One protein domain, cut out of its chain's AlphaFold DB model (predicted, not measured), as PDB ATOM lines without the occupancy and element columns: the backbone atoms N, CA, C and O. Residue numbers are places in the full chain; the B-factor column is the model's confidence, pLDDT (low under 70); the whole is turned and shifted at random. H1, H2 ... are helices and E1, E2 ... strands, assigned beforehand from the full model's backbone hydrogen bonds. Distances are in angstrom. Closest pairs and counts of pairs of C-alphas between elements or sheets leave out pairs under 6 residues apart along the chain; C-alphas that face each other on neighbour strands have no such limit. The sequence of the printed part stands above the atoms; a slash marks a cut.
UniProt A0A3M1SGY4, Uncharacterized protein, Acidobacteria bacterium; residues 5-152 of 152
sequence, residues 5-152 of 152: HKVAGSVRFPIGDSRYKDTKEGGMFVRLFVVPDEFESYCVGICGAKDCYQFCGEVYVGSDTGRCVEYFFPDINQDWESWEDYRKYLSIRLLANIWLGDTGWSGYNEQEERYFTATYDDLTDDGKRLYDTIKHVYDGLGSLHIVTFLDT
ATOM      1  N   HIS A   5     183.887 230.547 154.746       73.50
ATOM      2  CA  HIS A   5     183.803 230.711 153.295       73.50
ATOM      3  C   HIS A   5     184.505 229.565 152.544       73.50
ATOM      4  O   HIS A   5     184.785 229.684 151.352       73.50
ATOM      5  N   LYS A   6     184.880 228.477 153.236       81.12
ATOM      6  CA  LYS A   6     185.426 227.301 152.569       81.12
ATOM      7  C   LYS A   6     184.287 226.617 151.834       81.12
ATOM      8  O   LYS A   6     183.293 226.238 152.446       81.12
ATOM      9  N   VAL A   7     184.497 226.465 150.541       86.56
ATOM     10  CA  VAL A   7     183.689 225.637 149.660       86.56
ATOM     11  C   VAL A   7     184.339 224.264 149.590       86.56
ATOM     12  O   VAL A   7     185.564 224.172 149.462       86.56
ATOM     13  N   ALA A   8     183.533 223.213 149.647       87.88
ATOM     14  CA  ALA A   8     183.955 221.877 149.266       87.88
ATOM     15  C   ALA A   8     183.036 221.313 148.176       87.88
ATOM     16  O   ALA A   8     181.860 221.661 148.075       87.88
ATOM     17  N   GLY A   9     183.598 220.421 147.361       92.12
ATOM     18  CA  GLY A   9     182.878 219.725 146.300       92.12
ATOM     19  C   GLY A   9     182.954 220.421 144.942       92.12
ATOM     20  O   GLY A   9     183.937 221.073 144.601       92.12
ATOM     21  N   SER A  10     181.905 220.222 144.156       96.44
ATOM     22  CA  SER A  10     181.836 220.444 142.714       96.44
ATOM     23  C   SER A  10     180.923 221.611 142.318       96.44
ATOM     24  O   SER A  10     180.561 221.718 141.146       96.44
ATOM     25  N   VAL A  11     180.568 222.488 143.264       96.12
ATOM     26  CA  VAL A  11     179.695 223.656 143.057       96.12
ATOM     27  C   VAL A  11     180.470 224.958 143.277       96.12
ATOM     28  O   VAL A  11     181.195 225.108 144.260       96.12
ATOM     29  N   ARG A  12     180.291 225.924 142.376       96.00
ATOM     30  CA  ARG A  12     180.829 227.287 142.450       96.00
ATOM     31  C   ARG A  12     179.846 228.184 143.207       96.00
ATOM     32  O   ARG A  12     179.111 228.960 142.606       96.00
ATOM     33  N   PHE A  13     179.814 228.077 144.534       94.62
ATOM     34  CA  PHE A  13     178.973 228.964 145.346       94.62
ATOM     35  C   PHE A  13     179.341 230.444 145.117       94.62
ATOM     36  O   PHE A  13     180.535 230.752 145.038       94.62
ATOM     37  N   PRO A  14     178.366 231.372 145.070       94.00
ATOM     38  CA  PRO A  14     178.600 232.780 144.732       94.00
ATOM     39  C   PRO A  14     179.162 233.592 145.913       94.00
ATOM     40  O   PRO A  14     178.707 234.691 146.229       94.00
ATOM     41  N   ILE A  15     180.175 233.056 146.596       91.94
ATOM     42  CA  ILE A  15     180.826 233.723 147.721       91.94
ATOM     43  C   ILE A  15     181.580 234.950 147.208       91.94
ATOM     44  O   ILE A  15     182.505 234.840 146.406       91.94
ATOM     45  N   GLY A  16     181.211 236.123 147.725       89.94
ATOM     46  CA  GLY A  16     181.809 237.399 147.332       89.94
ATOM     47  C   GLY A  16     181.201 238.019 146.071       89.94
ATOM     48  O   GLY A  16     181.626 239.103 145.679       89.94
ATOM     49  N   ASP A  17     180.200 237.381 145.460       93.31
ATOM     50  CA  ASP A  17     179.384 238.012 144.426       93.31
ATOM     51  C   ASP A  17     178.502 239.094 145.062       93.31
ATOM     52  O   ASP A  17     177.736 238.824 145.985       93.31
ATOM     53  N   SER A  18     178.587 240.326 144.560       95.06
ATOM     54  CA  SER A  18     177.857 241.474 145.109       95.06
ATOM     55  C   SER A  18     176.335 241.349 145.019       95.06
ATOM     56  O   SER A  18     175.631 242.089 145.704       95.06
ATOM     57  N   ARG A  19     175.817 240.452 144.170       95.31
ATOM     58  CA  ARG A  19     174.378 240.175 144.051       95.31
ATOM     59  C   ARG A  19     173.828 239.408 145.253       95.31
ATOM     60  O   ARG A  19     172.629 239.471 145.504       95.31
ATOM     61  N   TYR A  20     174.687 238.698 145.987       94.62
ATOM     62  CA  TYR A  20     174.286 237.862 147.113       94.62
ATOM     63  C   TYR A  20     174.861 238.389 148.424       94.62
ATOM     64  O   TYR A  20     176.066 238.599 148.573       94.62
ATOM     65  N   LYS A  21     173.992 238.553 149.418       93.75
ATOM     66  CA  LYS A  21     174.378 238.882 150.789       93.75
ATOM     67  C   LYS A  21     174.391 237.620 151.634       93.75
ATOM     68  O   LYS A  21     173.487 236.797 151.546       93.75
ATOM     69  N   ASP A  22     175.424 237.485 152.457       91.69
ATOM     70  CA  ASP A  22     175.496 236.406 153.440       91.69
ATOM     71  C   ASP A  22     174.437 236.622 154.525       91.69
ATOM     72  O   ASP A  22     174.519 237.620 155.250       91.69
ATOM     73  N   THR A  23     173.479 235.707 154.666       89.19
ATOM     74  CA  THR A  23     172.451 235.826 155.712       89.19
ATOM     75  C   THR A  23     172.987 235.507 157.101       89.19
ATOM     76  O   THR A  23     172.389 235.919 158.089       89.19
ATOM     77  N   LYS A  24     174.140 234.826 157.210       86.50
ATOM     78  CA  LYS A  24     174.721 234.348 158.481       86.50
ATOM     79  C   LYS A  24     173.836 233.358 159.248       86.50
ATOM     80  O   LYS A  24     174.172 233.022 160.387       86.50
ATOM     81  N   GLU A  25     172.749 232.892 158.639       80.50
ATOM     82  CA  GLU A  25     171.775 231.986 159.253       80.50
ATOM     83  C   GLU A  25     172.231 230.526 159.210       80.50
ATOM     84  O   GLU A  25     171.784 229.736 160.032       80.50
ATOM     85  N   GLY A  26     173.172 230.171 158.329       83.62
ATOM     86  CA  GLY A  26     173.571 228.780 158.171       83.62
ATOM     87  C   GLY A  26     174.590 228.531 157.069       83.62
ATOM     88  O   GLY A  26     175.173 229.457 156.500       83.62
ATOM     89  N   GLY A  27     174.827 227.250 156.804       87.88
ATOM     90  CA  GLY A  27     175.522 226.799 155.603       87.88
ATOM     91  C   GLY A  27     174.553 226.548 154.449       87.88
ATOM     92  O   GLY A  27     173.335 226.611 154.606       87.88
ATOM     93  N   MET A  28     175.097 226.223 153.283       89.75
ATOM     94  CA  MET A  28     174.338 225.645 152.179       89.75
ATOM     95  C   MET A  28     175.004 224.358 151.731       89.75
ATOM     96  O   MET A  28     176.232 224.271 151.694       89.75
ATOM     97  N   PHE A  29     174.210 223.379 151.324       91.62
ATOM     98  CA  PHE A  29     174.719 222.207 150.625       91.62
ATOM     99  C   PHE A  29     173.853 221.887 149.416       91.62
ATOM    100  O   PHE A  29     172.661 222.180 149.377       91.62
ATOM    101  N   VAL A  30     174.478 221.299 148.404       91.81
ATOM    102  CA  VAL A  30     173.857 221.001 147.119       91.81
ATOM    103  C   VAL A  30     173.956 219.511 146.863       91.81
ATOM    104  O   VAL A  30     175.005 218.893 147.074       91.81
ATOM    105  N   ARG A  31     172.858 218.927 146.392       93.12
ATOM    106  CA  ARG A  31     172.780 217.521 146.008       93.12
ATOM    107  C   ARG A  31     172.204 217.374 144.605       93.12
ATOM    108  O   ARG A  31     171.420 218.205 144.163       93.12
ATOM    109  N   LEU A  32     172.595 216.303 143.926       92.56
ATOM    110  CA  LEU A  32     171.980 215.828 142.696       92.56
ATOM    111  C   LEU A  32     171.054 214.670 143.041       92.56
ATOM    112  O   LEU A  32     171.503 213.644 143.562       92.56
ATOM    113  N   PHE A  33     169.770 214.841 142.766       91.00
ATOM    114  CA  PHE A  33     168.762 213.802 142.916       91.00
ATOM    115  C   PHE A  33     168.446 213.210 141.553       91.00
ATOM    116  O   PHE A  33     168.342 213.940 140.572       91.00
ATOM    117  N   VAL A  34     168.278 211.892 141.518       89.44
ATOM    118  CA  VAL A  34     167.653 211.207 140.390       89.44
ATOM    119  C   VAL A  34     166.291 210.723 140.860       89.44
ATOM    120  O   VAL A  34     166.208 209.903 141.780       89.44
ATOM    121  N   VAL A  35     165.237 211.267 140.267       87.69
ATOM    122  CA  VAL A  35     163.843 210.977 140.605       87.69
ATOM    123  C   VAL A  35     163.283 210.049 139.526       87.69
ATOM    124  O   VAL A  35     163.449 210.367 138.354       87.69
ATOM    125  N   PRO A  36     162.650 208.915 139.870       86.06
ATOM    126  CA  PRO A  36     161.994 208.075 138.869       86.06
ATOM    127  C   PRO A  36     160.936 208.860 138.080       86.06
ATOM    128  O   PRO A  36     160.212 209.667 138.668       86.06
ATOM    129  N   ASP A  37     160.816 208.609 136.776       85.31
ATOM    130  CA  ASP A  37     159.922 209.370 135.888       85.31
ATOM    131  C   ASP A  37     158.455 209.349 136.357       85.31
ATOM    132  O   ASP A  37     157.737 210.342 136.217       85.31
ATOM    133  N   GLU A  38     158.003 208.253 136.978       81.69
ATOM    134  CA  GLU A  38     156.649 208.143 137.527       81.69
ATOM    135  C   GLU A  38     156.370 209.112 138.690       81.69
ATOM    136  O   GLU A  38     155.204 209.347 139.021       81.69
ATOM    137  N   PHE A  39     157.418 209.686 139.294       77.25
ATOM    138  CA  PHE A  39     157.305 210.642 140.391       77.25
ATOM    139  C   PHE A  39     157.596 212.097 139.999       77.25
ATOM    140  O   PHE A  39     157.433 212.987 140.837       77.25
ATOM    141  N   GLU A  40     157.950 212.369 138.741       75.81
ATOM    142  CA  GLU A  40     158.393 213.698 138.297       75.81
ATOM    143  C   GLU A  40     157.358 214.798 138.577       75.81
ATOM    144  O   GLU A  40     157.686 215.872 139.082       75.81
ATOM    145  N   SER A  41     156.074 214.512 138.339       69.75
ATOM    146  CA  SER A  41     154.980 215.461 138.591       69.75
ATOM    147  C   SER A  41     154.783 215.811 140.067       69.75
ATOM    148  O   SER A  41     154.115 216.797 140.373       69.75
ATOM    149  N   TYR A  42     155.329 215.010 140.983       65.25
ATOM    150  CA  TYR A  42     155.242 215.233 142.428       65.25
ATOM    151  C   TYR A  42     156.474 215.959 142.977       65.25
ATOM    152  O   TYR A  42     156.438 216.462 144.095       65.25
ATOM    153  N   CYS A  43     157.532 216.094 142.174       61.06
ATOM    154  CA  CYS A  43     158.753 216.816 142.525       61.06
ATOM    155  C   CYS A  43     158.678 218.332 142.276       61.06
ATOM    156  O   CYS A  43     159.702 219.016 142.237       61.06
ATOM    157  N   VAL A  44     157.471 218.894 142.153       47.44
ATOM    158  CA  VAL A  44     157.273 220.343 142.058       47.44
ATOM    159  C   VAL A  44     157.729 221.002 143.362       47.44
ATOM    160  O   VAL A  44     157.071 220.886 144.391       47.44
ATOM    161  N   GLY A  45     158.845 221.732 143.303       50.72
ATOM    162  CA  GLY A  45     159.302 222.567 144.411       50.72
ATOM    163  C   GLY A  45     160.264 221.891 145.384       50.72
ATOM    164  O   GLY A  45     160.186 222.163 146.578       50.72
ATOM    165  N   ILE A  46     161.237 221.107 144.900       49.69
ATOM    166  CA  ILE A  46     162.432 220.754 145.693       49.69
ATOM    167  C   ILE A  46     163.344 221.991 145.903       49.69
ATOM    168  O   ILE A  46     164.544 221.965 145.666       49.69
ATOM    169  N   CYS A  47     162.777 223.112 146.335       43.69
ATOM    170  CA  CYS A  47     163.469 224.032 147.222       43.69
ATOM    171  C   CYS A  47     163.117 223.529 148.613       43.69
ATOM    172  O   CYS A  47     161.931 223.483 148.923       43.69
ATOM    173  N   GLY A  48     164.120 223.097 149.388       43.88
ATOM    174  CA  GLY A  48     163.943 222.463 150.695       43.88
ATOM    175  C   GLY A  48     162.766 223.055 151.463       43.88
ATOM    176  O   GLY A  48     162.848 224.171 151.976       43.88
ATOM    177  N   ALA A  49     161.652 222.322 151.485       40.72
ATOM    178  CA  ALA A  49     160.549 222.676 152.346       40.72
ATOM    179  C   ALA A  49     161.083 222.663 153.781       40.72
ATOM    180  O   ALA A  49     161.978 221.883 154.130       40.72
ATOM    181  N   LYS A  50     160.543 223.549 154.613       43.31
ATOM    182  CA  LYS A  50     160.760 223.478 156.054       43.31
ATOM    183  C   LYS A  50     160.428 222.045 156.498       43.31
ATOM    184  O   LYS A  50     159.363 221.544 156.148       43.31
ATOM    185  N   ASP A  51     161.360 221.397 157.196       47.31
ATOM    186  CA  ASP A  51     161.237 220.017 157.689       47.31
ATOM    187  C   ASP A  51     161.308 218.898 156.617       47.31
ATOM    188  O   ASP A  51     160.627 217.878 156.716       47.31
ATOM    189  N   CYS A  52     162.171 219.022 155.598       50.50
ATOM    190  CA  CYS A  52     162.543 217.873 154.757       50.50
ATOM    191  C   CYS A  52     163.404 216.858 155.534       50.50
ATOM    192  O   CYS A  52     164.535 217.153 155.920       50.50
ATOM    193  N   TYR A  53     162.922 215.619 155.671       55.28
ATOM    194  CA  TYR A  53     163.697 214.509 156.230       55.28
ATOM    195  C   TYR A  53     164.208 213.630 155.100       55.28
ATOM    196  O   TYR A  53     163.437 213.033 154.349       55.28
ATOM    197  N   GLN A  54     165.528 213.513 155.006       58.56
ATOM    198  CA  GLN A  54     166.147 212.517 154.154       58.56
ATOM    199  C   GLN A  54     166.492 211.283 154.984       58.56
ATOM    200  O   GLN A  54     167.472 211.273 155.729       58.56
ATOM    201  N   PHE A  55     165.734 210.207 154.797       53.59
ATOM    202  CA  PHE A  55     166.128 208.897 155.300       53.59
ATOM    203  C   PHE A  55     167.159 208.280 154.353       53.59
ATOM    204  O   PHE A  55     166.826 207.725 153.308       53.59
ATOM    205  N   CYS A  56     168.437 208.400 154.712       51.53
ATOM    206  CA  CYS A  56     169.498 207.624 154.079       51.53
ATOM    207  C   CYS A  56     169.526 206.235 154.722       51.53
ATOM    208  O   CYS A  56     170.095 206.063 155.796       51.53
ATOM    209  N   GLY A  57     168.884 205.259 154.085       53.34
ATOM    210  CA  GLY A  57     169.093 203.853 154.411       53.34
ATOM    211  C   GLY A  57     170.282 203.312 153.625       53.34
ATOM    212  O   GLY A  57     170.328 203.465 152.405       53.34
ATOM    213  N   GLU A  58     171.234 202.671 154.297       44.62
ATOM    214  CA  GLU A  58     172.183 201.797 153.609       44.62
ATOM    215  C   GLU A  58     171.414 200.561 153.138       44.62
ATOM    216  O   GLU A  58     170.920 199.766 153.939       44.62
ATOM    217  N   VAL A  59     171.264 200.427 151.827       52.91
ATOM    218  CA  VAL A  59     170.624 199.274 151.196       52.91
ATOM    219  C   VAL A  59     171.689 198.488 150.442       52.91
ATOM    220  O   VAL A  59     172.523 199.063 149.744       52.91
ATOM    221  N   TYR A  60     171.703 197.165 150.611       50.19
ATOM    222  CA  TYR A  60     172.620 196.302 149.867       50.19
ATOM    223  C   TYR A  60     172.377 196.474 148.365       50.19
ATOM    224  O   TYR A  60     171.227 196.541 147.927       50.19
ATOM    225  N   VAL A  61     173.444 196.508 147.568       41.97
ATOM    226  CA  VAL A  61     173.336 196.508 146.101       41.97
ATOM    227  C   VAL A  61     172.468 195.319 145.666       41.97
ATOM    228  O   VAL A  61     172.747 194.186 146.059       41.97
ATOM    229  N   GLY A  62     171.398 195.572 144.905       47.28
ATOM    230  CA  GLY A  62     170.415 194.563 144.492       47.28
ATOM    231  C   GLY A  62     169.176 194.460 145.389       47.28
ATOM    232  O   GLY A  62     168.230 193.765 145.035       47.28
ATOM    233  N   SER A  63     169.132 195.149 146.535       52.47
ATOM    234  CA  SER A  63     167.901 195.281 147.338       52.47
ATOM    235  C   SER A  63     166.992 196.415 146.850       52.47
ATOM    236  O   SER A  63     165.831 196.511 147.248       52.47
ATOM    237  N   ASP A  64     167.484 197.213 145.906       49.41
ATOM    238  CA  ASP A  64     166.739 198.222 145.172       49.41
ATOM    239  C   ASP A  64     165.626 197.629 144.284       49.41
ATOM    240  O   ASP A  64     164.702 198.354 143.910       49.41
ATOM    241  N   THR A  65     165.633 196.315 144.038       49.00
ATOM    242  CA  THR A  65     164.546 195.595 143.352       49.00
ATOM    243  C   THR A  65     163.373 195.226 144.271       49.00
ATOM    244  O   THR A  65     162.373 194.677 143.804       49.00
ATOM    245  N   GLY A  66     163.477 195.467 145.583       48.66
ATOM    246  CA  GLY A  66     162.373 195.290 146.528       48.66
ATOM    247  C   GLY A  66     161.300 196.374 146.375       48.66
ATOM    248  O   GLY A  66     161.584 197.488 145.931       48.66
ATOM    249  N   ARG A  67     160.049 196.073 146.768       46.66
ATOM    250  CA  ARG A  67     158.996 197.099 146.868       46.66
ATOM    251  C   ARG A  67     159.462 198.193 147.826       46.66
ATOM    252  O   ARG A  67     159.782 197.897 148.975       46.66
ATOM    253  N   CYS A  68     159.471 199.438 147.355       52.38
ATOM    254  CA  CYS A  68     159.664 200.579 148.235       52.38
ATOM    255  C   CYS A  68     158.506 200.615 149.230       52.38
ATOM    256  O   CYS A  68     157.345 200.559 148.825       52.38
ATOM    257  N   VAL A  69     158.817 200.682 150.519       52.66
ATOM    258  CA  VAL A  69     157.806 200.986 151.527       52.66
ATOM    259  C   VAL A  69     157.617 202.497 151.471       52.66
ATOM    260  O   VAL A  69     158.570 203.241 151.692       52.66
ATOM    261  N   GLU A  70     156.433 202.951 151.078       56.75
ATOM    262  CA  GLU A  70     156.062 204.361 151.173       56.75
ATOM    263  C   GLU A  70     156.010 204.716 152.665       56.75
ATOM    264  O   GLU A  70     155.248 204.114 153.426       56.75
ATOM    265  N   TYR A  71     156.874 205.630 153.106       55.00
ATOM    266  CA  TYR A  71     156.880 206.102 154.484       55.00
ATOM    267  C   TYR A  71     156.038 207.368 154.585       55.00
ATOM    268  O   TYR A  71     156.251 208.356 153.880       55.00
ATOM    269  N   PHE A  72     155.069 207.324 155.493       56.19
ATOM    270  CA  PHE A  72     154.268 208.481 155.853       56.19
ATOM    271  C   PHE A  72     155.088 209.419 156.730       56.19
ATOM    272  O   PHE A  72     155.751 208.980 157.673       56.19
ATOM    273  N   PHE A  73     154.990 210.716 156.456       54.69
ATOM    274  CA  PHE A  73     155.372 211.717 157.436       54.69
ATOM    275  C   PHE A  73     154.399 211.650 158.624       54.69
ATOM    276  O   PHE A  73     153.186 211.741 158.413       54.69
ATOM    277  N   PRO A  74     154.883 211.453 159.864       48.75
ATOM    278  CA  PRO A  74     154.025 211.548 161.038       48.75
ATOM    279  C   PRO A  74     153.475 212.981 161.166       48.75
ATOM    280  O   PRO A  74     154.170 213.940 160.842       48.75
ATOM    281  N   ASP A  75     152.231 213.108 161.633       52.91
ATOM    282  CA  ASP A  75     151.550 214.376 161.963       52.91
ATOM    283  C   ASP A  75     151.090 215.292 160.810       52.91
ATOM    284  O   ASP A  75     150.849 216.483 161.017       52.91
ATOM    285  N   ILE A  76     150.841 214.762 159.608       57.09
ATOM    286  CA  ILE A  76     150.001 215.496 158.644       57.09
ATOM    287  C   ILE A  76     148.558 215.464 159.142       57.09
ATOM    288  O   ILE A  76     147.911 214.412 159.144       57.09
ATOM    289  N   ASN A  77     148.055 216.624 159.577       56.72
ATOM    290  CA  ASN A  77     146.628 216.829 159.815       56.72
ATOM    291  C   ASN A  77     145.864 216.333 158.582       56.72
ATOM    292  O   ASN A  77     146.197 216.698 157.456       56.72
ATOM    293  N   GLN A  78     144.870 215.470 158.789       57.38
ATOM    294  CA  GLN A  78     144.137 214.754 157.735       57.38
ATOM    295  C   GLN A  78     143.213 215.663 156.893       57.38
ATOM    296  O   GLN A  78     142.230 215.189 156.338       57.38
ATOM    297  N   ASP A  79     143.526 216.953 156.778       63.56
ATOM    298  CA  ASP A  79     142.744 217.970 156.068       63.56
ATOM    299  C   ASP A  79     143.075 218.000 154.563       63.56
ATOM    300  O   ASP A  79     143.174 219.061 153.950       63.56
ATOM    301  N   TRP A  80     143.302 216.839 153.950       69.62
ATOM    302  CA  TRP A  80     143.470 216.737 152.501       69.62
ATOM    303  C   TRP A  80     142.104 216.529 151.840       69.62
ATOM    304  O   TRP A  80     141.319 215.676 152.246       69.62
ATOM    305  N   GLU A  81     141.814 217.310 150.801       71.62
ATOM    306  CA  GLU A  81     140.530 217.254 150.086       71.62
ATOM    307  C   GLU A  81     140.520 216.181 148.980       71.62
ATOM    308  O   GLU A  81     139.456 215.779 148.502       71.62
ATOM    309  N   SER A  82     141.701 215.694 148.575       73.44
ATOM    310  CA  SER A  82     141.876 214.724 147.490       73.44
ATOM    311  C   SER A  82     143.100 213.813 147.675       73.44
ATOM    312  O   SER A  82     144.052 214.143 148.387       73.44
ATOM    313  N   TRP A  83     143.096 212.664 146.989       68.19
ATOM    314  CA  TRP A  83     144.256 211.763 146.934       68.19
ATOM    315  C   TRP A  83     145.478 212.440 146.293       68.19
ATOM    316  O   TRP A  83     146.614 212.166 146.679       68.19
ATOM    317  N   GLU A  84     145.264 213.339 145.337       70.12
ATOM    318  CA  GLU A  84     146.306 214.144 144.702       70.12
ATOM    319  C   GLU A  84     146.963 215.130 145.678       70.12
ATOM    320  O   GLU A  84     148.183 215.293 145.640       70.12
ATOM    321  N   ASP A  85     146.195 215.753 146.576       67.06
ATOM    322  CA  ASP A  85     146.748 216.613 147.629       67.06
ATOM    323  C   ASP A  85     147.521 215.811 148.666       67.06
ATOM    324  O   ASP A  85     148.597 216.221 149.096       67.06
ATOM    325  N   TYR A  86     147.019 214.625 149.000       67.44
ATOM    326  CA  TYR A  86     147.676 213.716 149.926       67.44
ATOM    327  C   TYR A  86     149.038 213.221 149.414       67.44
ATOM    328  O   TYR A  86     150.011 213.159 150.166       67.44
ATOM    329  N   ARG A  87     149.144 212.917 148.113       65.94
ATOM    330  CA  ARG A  87     150.381 212.406 147.493       65.94
ATOM    331  C   ARG A  87     151.566 213.362 147.578       65.94
ATOM    332  O   ARG A  87     152.701 212.894 147.578       65.94
ATOM    333  N   LYS A  88     151.324 214.669 147.712       64.25
ATOM    334  CA  LYS A  88     152.373 215.694 147.888       64.25
ATOM    335  C   LYS A  88     153.185 215.502 149.169       64.25
ATOM    336  O   LYS A  88     154.271 216.058 149.292       64.25
ATOM    337  N   TYR A  89     152.662 214.723 150.111       65.25
ATOM    338  CA  TYR A  89     153.289 214.469 151.397       65.25
ATOM    339  C   TYR A  89     153.873 213.058 151.543       65.25
ATOM    340  O   TYR A  89     154.339 212.683 152.623       65.25
ATOM    341  N   LEU A  90     153.835 212.250 150.482       67.19
ATOM    342  CA  LEU A  90     154.443 210.927 150.498       67.19
ATOM    343  C   LEU A  90     155.954 211.039 150.306       67.19
ATOM    344  O   LEU A  90     156.444 211.836 149.505       67.19
ATOM    345  N   SER A  91     156.706 210.201 151.020       68.38
ATOM    346  CA  SER A  91     158.133 210.044 150.755       68.38
ATOM    347  C   SER A  91     158.341 209.547 149.323       68.38
ATOM    348  O   SER A  91     157.795 208.505 148.951       68.38
ATOM    349  N   ILE A  92     159.172 210.239 148.546       72.56
ATOM    350  CA  ILE A  92     159.555 209.794 147.204       72.56
ATOM    351  C   ILE A  92     160.860 209.009 147.299       72.56
ATOM    352  O   ILE A  92     161.829 209.443 147.930       72.56
ATOM    353  N   ARG A  93     160.900 207.848 146.645       75.19
ATOM    354  CA  ARG A  93     162.133 207.082 146.495       75.19
ATOM    355  C   ARG A  93     162.993 207.707 145.406       75.19
ATOM    356  O   ARG A  93     162.593 207.757 144.251       75.19
ATOM    357  N   LEU A  94     164.204 208.108 145.767       81.31
ATOM    358  CA  LEU A  94     165.207 208.540 144.800       81.31
ATOM    359  C   LEU A  94     165.932 207.320 144.215       81.31
ATOM    360  O   LEU A  94     166.269 206.389 144.951       81.31
ATOM    361  N   LEU A  95     166.209 207.339 142.910       83.75
ATOM    362  CA  LEU A  95     167.092 206.364 142.258       83.75
ATOM    363  C   LEU A  95     168.555 206.596 142.643       83.75
ATOM    364  O   LEU A  95     169.324 205.645 142.773       83.75
ATOM    365  N   ALA A  96     168.928 207.858 142.851       85.25
ATOM    366  CA  ALA A  96     170.228 208.252 143.369       85.25
ATOM    367  C   ALA A  96     170.142 209.577 144.132       85.25
ATOM    368  O   ALA A  96     169.309 210.440 143.848       85.25
ATOM    369  N   ASN A  97     171.043 209.740 145.097       88.50
ATOM    370  CA  ASN A  97     171.205 210.962 145.866       88.50
ATOM    371  C   ASN A  97     172.697 211.213 146.083       88.50
ATOM    372  O   ASN A  97     173.352 210.502 146.844       88.50
ATOM    373  N   ILE A  98     173.233 212.197 145.372       91.31
ATOM    374  CA  ILE A  98     174.670 212.437 145.286       91.31
ATOM    375  C   ILE A  98     174.961 213.807 145.876       91.31
ATOM    376  O   ILE A  98     174.398 214.813 145.451       91.31
ATOM    377  N   TRP A  99     175.856 213.865 146.856       93.56
ATOM    378  CA  TRP A  99     176.345 215.136 147.373       93.56
ATOM    379  C   TRP A  99     177.232 215.815 146.325       93.56
ATOM    380  O   TRP A  99     178.196 215.216 145.849       93.56
ATOM    381  N   LEU A 100     176.897 217.055 145.958       94.94
ATOM    382  CA  LEU A 100     177.681 217.838 145.006       94.94
ATOM    383  C   LEU A 100     178.616 218.816 145.700       94.94
ATOM    384  O   LEU A 100     179.691 219.064 145.173       94.94
ATOM    385  N   GLY A 101     178.241 219.386 146.843       94.06
ATOM    386  CA  GLY A 101     179.088 220.351 147.534       94.06
ATOM    387  C   GLY A 101     178.421 220.974 148.749       94.06
ATOM    388  O   GLY A 101     177.205 220.897 148.905       94.06
ATOM    389  N   ASP A 102     179.216 221.612 149.599       94.12
ATOM    390  CA  ASP A 102     178.740 222.394 150.735       94.12
ATOM    391  C   ASP A 102     179.602 223.637 150.981       94.12
ATOM    392  O   ASP A 102     180.727 223.787 150.490       94.12
ATOM    393  N   THR A 103     179.025 224.572 151.723       92.19
ATOM    394  CA  THR A 103     179.669 225.800 152.169       92.19
ATOM    395  C   THR A 103     179.081 226.237 153.506       92.19
ATOM    396  O   THR A 103     177.906 226.019 153.793       92.19
ATOM    397  N   GLY A 104     179.883 226.907 154.334       90.00
ATOM    398  CA  GLY A 104     179.430 227.500 155.597       90.00
ATOM    399  C   GLY A 104     178.826 228.900 155.437       90.00
ATOM    400  O   GLY A 104     178.948 229.705 156.362       90.00
ATOM    401  N   TRP A 105     178.290 229.203 154.253       90.38
ATOM    402  CA  TRP A 105     177.790 230.505 153.812       90.38
ATOM    403  C   TRP A 105     176.414 230.340 153.159       90.38
ATOM    404  O   TRP A 105     176.232 229.424 152.359       90.38
ATOM    405  N   SER A 106     175.474 231.242 153.439       90.25
ATOM    406  CA  SER A 106     174.127 231.241 152.857       90.25
ATOM    407  C   SER A 106     173.865 232.546 152.110       90.25
ATOM    408  O   SER A 106     173.840 233.624 152.698       90.25
ATOM    409  N   GLY A 107     173.694 232.459 150.791       91.62
ATOM    410  CA  GLY A 107     173.552 233.626 149.923       91.62
ATOM    411  C   GLY A 107     172.106 233.992 149.653       91.62
ATOM    412  O   GLY A 107     171.390 233.183 149.072       91.62
ATOM    413  N   TYR A 108     171.701 235.216 149.980       93.81
ATOM    414  CA  TYR A 108     170.384 235.764 149.656       93.81
ATOM    415  C   TYR A 108     170.495 236.934 148.678       93.81
ATOM    416  O   TYR A 108     171.289 237.854 148.882       93.81
ATOM    417  N   ASN A 109     169.704 236.894 147.608       94.94
ATOM    418  CA  ASN A 109     169.564 237.983 146.653       94.94
ATOM    419  C   ASN A 109     168.327 238.806 147.030       94.94
ATOM    420  O   ASN A 109     167.200 238.341 146.882       94.94
ATOM    421  N   GLU A 110     168.541 240.034 147.509       94.56
ATOM    422  CA  GLU A 110     167.453 240.929 147.927       94.56
ATOM    423  C   GLU A 110     166.583 241.400 146.760       94.56
ATOM    424  O   GLU A 110     165.388 241.593 146.941       94.56
ATOM    425  N   GLN A 111     167.160 241.585 145.570       94.62
ATOM    426  CA  GLN A 111     166.412 242.062 144.406       94.62
ATOM    427  C   GLN A 111     165.442 240.996 143.886       94.62
ATOM    428  O   GLN A 111     164.363 241.322 143.403       94.62
ATOM    429  N   GLU A 112     165.848 239.731 143.962       94.06
ATOM    430  CA  GLU A 112     165.050 238.584 143.517       94.06
ATOM    431  C   GLU A 112     164.266 237.924 144.663       94.06
ATOM    432  O   GLU A 112     163.590 236.927 144.429       94.06
ATOM    433  N   GLU A 113     164.396 238.450 145.886       94.38
ATOM    434  CA  GLU A 113     163.804 237.929 147.125       94.38
ATOM    435  C   GLU A 113     163.959 236.406 147.296       94.38
ATOM    436  O   GLU A 113     163.029 235.693 147.678       94.38
ATOM    437  N   ARG A 114     165.152 235.878 146.990       90.94
ATOM    438  CA  ARG A 114     165.414 234.433 147.045       90.94
ATOM    439  C   ARG A 114     166.834 234.080 147.456       90.94
ATOM    440  O   ARG A 114     167.789 234.821 147.211       90.94
ATOM    441  N   TYR A 115     166.977 232.887 148.021       91.69
ATOM    442  CA  TYR A 115     168.275 232.265 148.259       91.69
ATOM    443  C   TYR A 115     168.931 231.811 146.954       91.69
ATOM    444  O   TYR A 115     168.261 231.498 145.966       91.69
ATOM    445  N   PHE A 116     170.261 231.742 146.962       92.38
ATOM    446  CA  PHE A 116     171.015 231.078 145.911       92.38
ATOM    447  C   PHE A 116     170.500 229.647 145.728       92.38
ATOM    448  O   PHE A 116     170.412 228.876 146.680       92.38
ATOM    449  N   THR A 117     170.169 229.309 144.487       92.81
ATOM    450  CA  THR A 117     169.773 227.964 144.077       92.81
ATOM    451  C   THR A 117     170.723 227.545 142.971       92.81
ATOM    452  O   THR A 117     170.733 228.170 141.911       92.81
ATOM    453  N   ALA A 118     171.540 226.529 143.237       94.31
ATOM    454  CA  ALA A 118     172.518 226.042 142.283       94.31
ATOM    455  C   ALA A 118     171.833 225.458 141.044       94.31
ATOM    456  O   ALA A 118     170.887 224.676 141.135       94.31
ATOM    457  N   THR A 119     172.369 225.809 139.888       95.56
ATOM    458  CA  THR A 119     172.000 225.283 138.579       95.56
ATOM    459  C   THR A 119     173.171 224.505 137.983       95.56
ATOM    460  O   THR A 119     174.269 224.463 138.545       95.56
ATOM    461  N   TYR A 120     172.965 223.892 136.816       97.12
ATOM    462  CA  TYR A 120     174.044 223.220 136.093       97.12
ATOM    463  C   TYR A 120     175.210 224.174 135.777       97.12
ATOM    464  O   TYR A 120     176.372 223.771 135.820       97.12
ATOM    465  N   ASP A 121     174.925 225.450 135.512       97.75
ATOM    466  CA  ASP A 121     175.958 226.437 135.189       97.75
ATOM    467  C   ASP A 121     176.830 226.818 136.384       97.75
ATOM    468  O   ASP A 121     177.999 227.167 136.199       97.75
ATOM    469  N   ASP A 122     176.307 226.643 137.595       97.12
ATOM    470  CA  ASP A 122     177.046 226.854 138.834       97.12
ATOM    471  C   ASP A 122     177.977 225.677 139.164       97.12
ATOM    472  O   ASP A 122     178.755 225.746 140.113       97.12
ATOM    473  N   LEU A 123     177.947 224.584 138.399       97.56
ATOM    474  CA  LEU A 123     178.855 223.463 138.613       97.56
ATOM    475  C   LEU A 123     180.279 223.779 138.122       97.56
ATOM    476  O   LEU A 123     180.529 224.482 137.138       97.56
ATOM    477  N   THR A 124     181.259 223.225 138.828       97.62
ATOM    478  CA  THR A 124     182.639 223.097 138.329       97.62
ATOM    479  C   THR A 124     182.682 222.177 137.108       97.62
ATOM    480  O   THR A 124     181.726 221.451 136.842       97.62
ATOM    481  N   ASP A 125     183.790 222.167 136.369       98.00
ATOM    482  CA  ASP A 125     183.910 221.316 135.176       98.00
ATOM    483  C   ASP A 125     183.791 219.823 135.534       98.00
ATOM    484  O   ASP A 125     183.141 219.063 134.818       98.00
ATOM    485  N   ASP A 126     184.333 219.419 136.686       97.12
ATOM    486  CA  ASP A 126     184.181 218.061 137.216       97.12
ATOM    487  C   ASP A 126     182.738 217.778 137.656       97.12
ATOM    488  O   ASP A 126     182.208 216.701 137.386       97.12
ATOM    489  N   GLY A 127     182.062 218.762 138.257       97.19
ATOM    490  CA  GLY A 127     180.642 218.664 138.604       97.19
ATOM    491  C   GLY A 127     179.744 218.478 137.384       97.19
ATOM    492  O   GLY A 127     178.844 217.642 137.414       97.19
ATOM    493  N   LYS A 128     180.024 219.199 136.292       98.56
ATOM    494  CA  LYS A 128     179.325 219.045 135.010       98.56
ATOM    495  C   LYS A 128     179.532 217.649 134.431       98.56
ATOM    496  O   LYS A 128     178.558 216.981 134.101       98.56
ATOM    497  N   ARG A 129     180.776 217.151 134.416       98.12
ATOM    498  CA  ARG A 129     181.083 215.779 133.970       98.12
ATOM    499  C   ARG A 129     180.370 214.720 134.804       98.12
ATOM    500  O   ARG A 129     179.861 213.752 134.243       98.12
ATOM    501  N   LEU A 130     180.330 214.892 136.127       96.25
ATOM    502  CA  LEU A 130     179.582 214.007 137.016       96.25
ATOM    503  C   LEU A 130     178.090 214.039 136.675       96.25
ATOM    504  O   LEU A 130     177.508 212.980 136.458       96.25
ATOM    505  N   TYR A 131     177.491 215.227 136.570       97.25
ATOM    506  CA  TYR A 131     176.086 215.389 136.190       97.25
ATOM    507  C   TYR A 131     175.778 214.683 134.864       97.25
ATOM    508  O   TYR A 131     174.857 213.873 134.808       97.25
ATOM    509  N   ASP A 132     176.580 214.922 133.824       97.44
ATOM    510  CA  ASP A 132     176.377 214.331 132.496       97.44
ATOM    511  C   ASP A 132     176.529 212.803 132.520       97.44
ATOM    512  O   ASP A 132     175.778 212.088 131.857       97.44
ATOM    513  N   THR A 133     177.460 212.288 133.328       96.88
ATOM    514  CA  THR A 133     177.639 210.843 133.525       96.88
ATOM    515  C   THR A 133     176.409 210.227 134.185       96.88
ATOM    516  O   THR A 133     175.893 209.225 133.699       96.88
ATOM    517  N   ILE A 134     175.908 210.829 135.266       94.25
ATOM    518  CA  ILE A 134     174.706 210.348 135.960       94.25
ATOM    519  C   ILE A 134     173.487 210.439 135.044       94.25
ATOM    520  O   ILE A 134     172.707 209.494 134.984       94.25
ATOM    521  N   LYS A 135     173.369 211.523 134.270       95.00
ATOM    522  CA  LYS A 135     172.311 211.682 133.272       95.00
ATOM    523  C   LYS A 135     172.316 210.530 132.276       95.00
ATOM    524  O   LYS A 135     171.264 209.989 131.976       95.00
ATOM    525  N   HIS A 136     173.493 210.147 131.788       93.50
ATOM    526  CA  HIS A 136     173.624 209.038 130.852       93.50
ATOM    527  C   HIS A 136     173.305 207.678 131.492       93.50
ATOM    528  O   HIS A 136     172.670 206.843 130.860       93.50
ATOM    529  N   VAL A 137     173.719 207.452 132.745       93.12
ATOM    530  CA  VAL A 137     173.452 206.197 133.475       93.12
ATOM    531  C   VAL A 137     171.958 205.993 133.742       93.12
ATOM    532  O   VAL A 137     171.488 204.859 133.690       93.12
ATOM    533  N   TYR A 138     171.222 207.069 134.023       90.38
ATOM    534  CA  TYR A 138     169.796 207.025 134.365       90.38
ATOM    535  C   TYR A 138     168.871 207.478 133.227       90.38
ATOM    536  O   TYR A 138     167.693 207.744 133.463       90.38
ATOM    537  N   ASP A 139     169.381 207.546 131.996       91.19
ATOM    538  CA  ASP A 139     168.593 207.946 130.829       91.19
ATOM    539  C   ASP A 139     167.393 207.004 130.629       91.19
ATOM    540  O   ASP A 139     167.546 205.783 130.553       91.19
ATOM    541  N   GLY A 140     166.186 207.573 130.596       87.94
ATOM    542  CA  GLY A 140     164.921 206.831 130.504       87.94
ATOM    543  C   GLY A 140     164.484 206.086 131.774       87.94
ATOM    544  O   GLY A 140     163.538 205.302 131.707       87.94
ATOM    545  N   LEU A 141     165.174 206.281 132.902       86.25
ATOM    546  CA  LEU A 141     164.766 205.765 134.215       86.25
ATOM    547  C   LEU A 141     164.293 206.876 135.153       86.25
ATOM    548  O   LEU A 141     163.469 206.627 136.033       86.25
ATOM    549  N   GLY A 142     164.848 208.076 135.008       87.19
ATOM    550  CA  GLY A 142     164.507 209.190 135.866       87.19
ATOM    551  C   GLY A 142     165.081 210.523 135.415       87.19
ATOM    552  O   GLY A 142     166.009 210.615 134.608       87.19
ATOM    553  N   SER A 143     164.554 211.571 136.024       90.56
ATOM    554  CA  SER A 143     164.950 212.958 135.847       90.56
ATOM    555  C   SER A 143     166.009 213.372 136.874       90.56
ATOM    556  O   SER A 143     166.073 212.872 138.001       90.56
ATOM    557  N   LEU A 144     166.870 214.313 136.483       92.12
ATOM    558  CA  LEU A 144     167.937 214.834 137.334       92.12
ATOM    559  C   LEU A 144     167.573 216.211 137.883       92.12
ATOM    560  O   LEU A 144     167.357 217.149 137.116       92.12
ATOM    561  N   HIS A 145     167.652 216.358 139.203       91.25
ATOM    562  CA  HIS A 145     167.358 217.601 139.914       91.25
ATOM    563  C   HIS A 145     168.561 218.049 140.741       91.25
ATOM    564  O   HIS A 145     169.046 217.306 141.596       91.25
ATOM    565  N   ILE A 146     169.050 219.269 140.505       92.62
ATOM    566  CA  ILE A 146     170.043 219.908 141.382       92.62
ATOM    567  C   ILE A 146     169.276 220.648 142.470       92.62
ATOM    568  O   ILE A 146     168.479 221.537 142.186       92.62
ATOM    569  N   VAL A 147     169.525 220.270 143.717       90.81
ATOM    570  CA  VAL A 147     168.758 220.732 144.869       90.81
ATOM    571  C   VAL A 147     169.692 221.418 145.846       90.81
ATOM    572  O   VAL A 147     170.695 220.838 146.262       90.81
ATOM    573  N   THR A 148     169.351 222.648 146.220       90.19
ATOM    574  CA  THR A 148     170.091 223.427 147.219       90.19
ATOM    575  C   THR A 148     169.316 223.449 148.527       90.19
ATOM    576  O   THR A 148     168.121 223.736 148.546       90.19
ATOM    577  N   PHE A 149     170.013 223.158 149.618       87.56
ATOM    578  CA  PHE A 149     169.483 223.154 150.971       87.56
ATOM    579  C   PHE A 149     170.184 224.214 151.808       87.56
ATOM    580  O   PHE A 149     171.395 224.414 151.675       87.56
ATOM    581  N   LEU A 150     169.421 224.843 152.699       85.19
ATOM    582  CA  LEU A 150     169.962 225.638 153.793       85.19
ATOM    583  C   LEU A 150     170.179 224.721 155.001       85.19
ATOM    584  O   LEU A 150     169.290 223.961 155.376       85.19
ATOM    585  N   ASP A 151     171.367 224.790 155.588       76.75
ATOM    586  CA  ASP A 151     171.705 224.154 156.862       76.75
ATOM    587  C   ASP A 151     171.435 225.171 157.981       76.75
ATOM    588  O   ASP A 151     172.346 225.907 158.376       76.75
ATOM    589  N   THR A 152     170.161 225.295 158.379       65.81
ATOM    590  CA  THR A 152     169.668 226.191 159.450       65.81
ATOM    591  C   THR A 152     169.466 225.453 160.760       65.81
ATOM    592  O   THR A 152     168.816 224.383 160.711       65.81
TER     593      THR A 152
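AT A GLANCE: This is residues 5 to 152 of the 152 residues of an uncharacterized protein of Acidobacteria bacterium (UniProt A0A3M1SGY4). The domain has little regular structure: helix H3 runs along one face of a twisted antiparallel sheet, E1 - E3 - E2 - E5, with a wide loop, residues 43 to 82, and H2 beyond it. Of 148 printed residues, under half are in E1 E2 H1 H2 E3 E4 H3 E5; the class is mixed. It is compact, with radius of gyration of the C-alphas 16.9 A and spans 46 by 38 by 25 A.

HOW THE PARTS SIT: E2, residues 27 to 36, neighbours E3, 96 to 103, N 30 to O 101 being 2.8 A, and E5, 142 to 151, N 31 to O 147 being 2.9 A. H3, 125 to 137, is on the sheet, height 9.5 A. H1, 37 to 42, stands up from it, with 0 of 2 O i to N i+4 pairs within hydrogen-bond range and 2 of 3 O i to N i+3.

IN THESE COORDINATES: E1, residues 7 to 9, begins at C-alpha 7, (183.689, 225.637, 149.660); E5 ends at C-alpha 151, (171.705, 224.154, 156.862).

THE WHOLE: The printed part has no cut; pLDDT is under 70 over residues 41 to 80, among others.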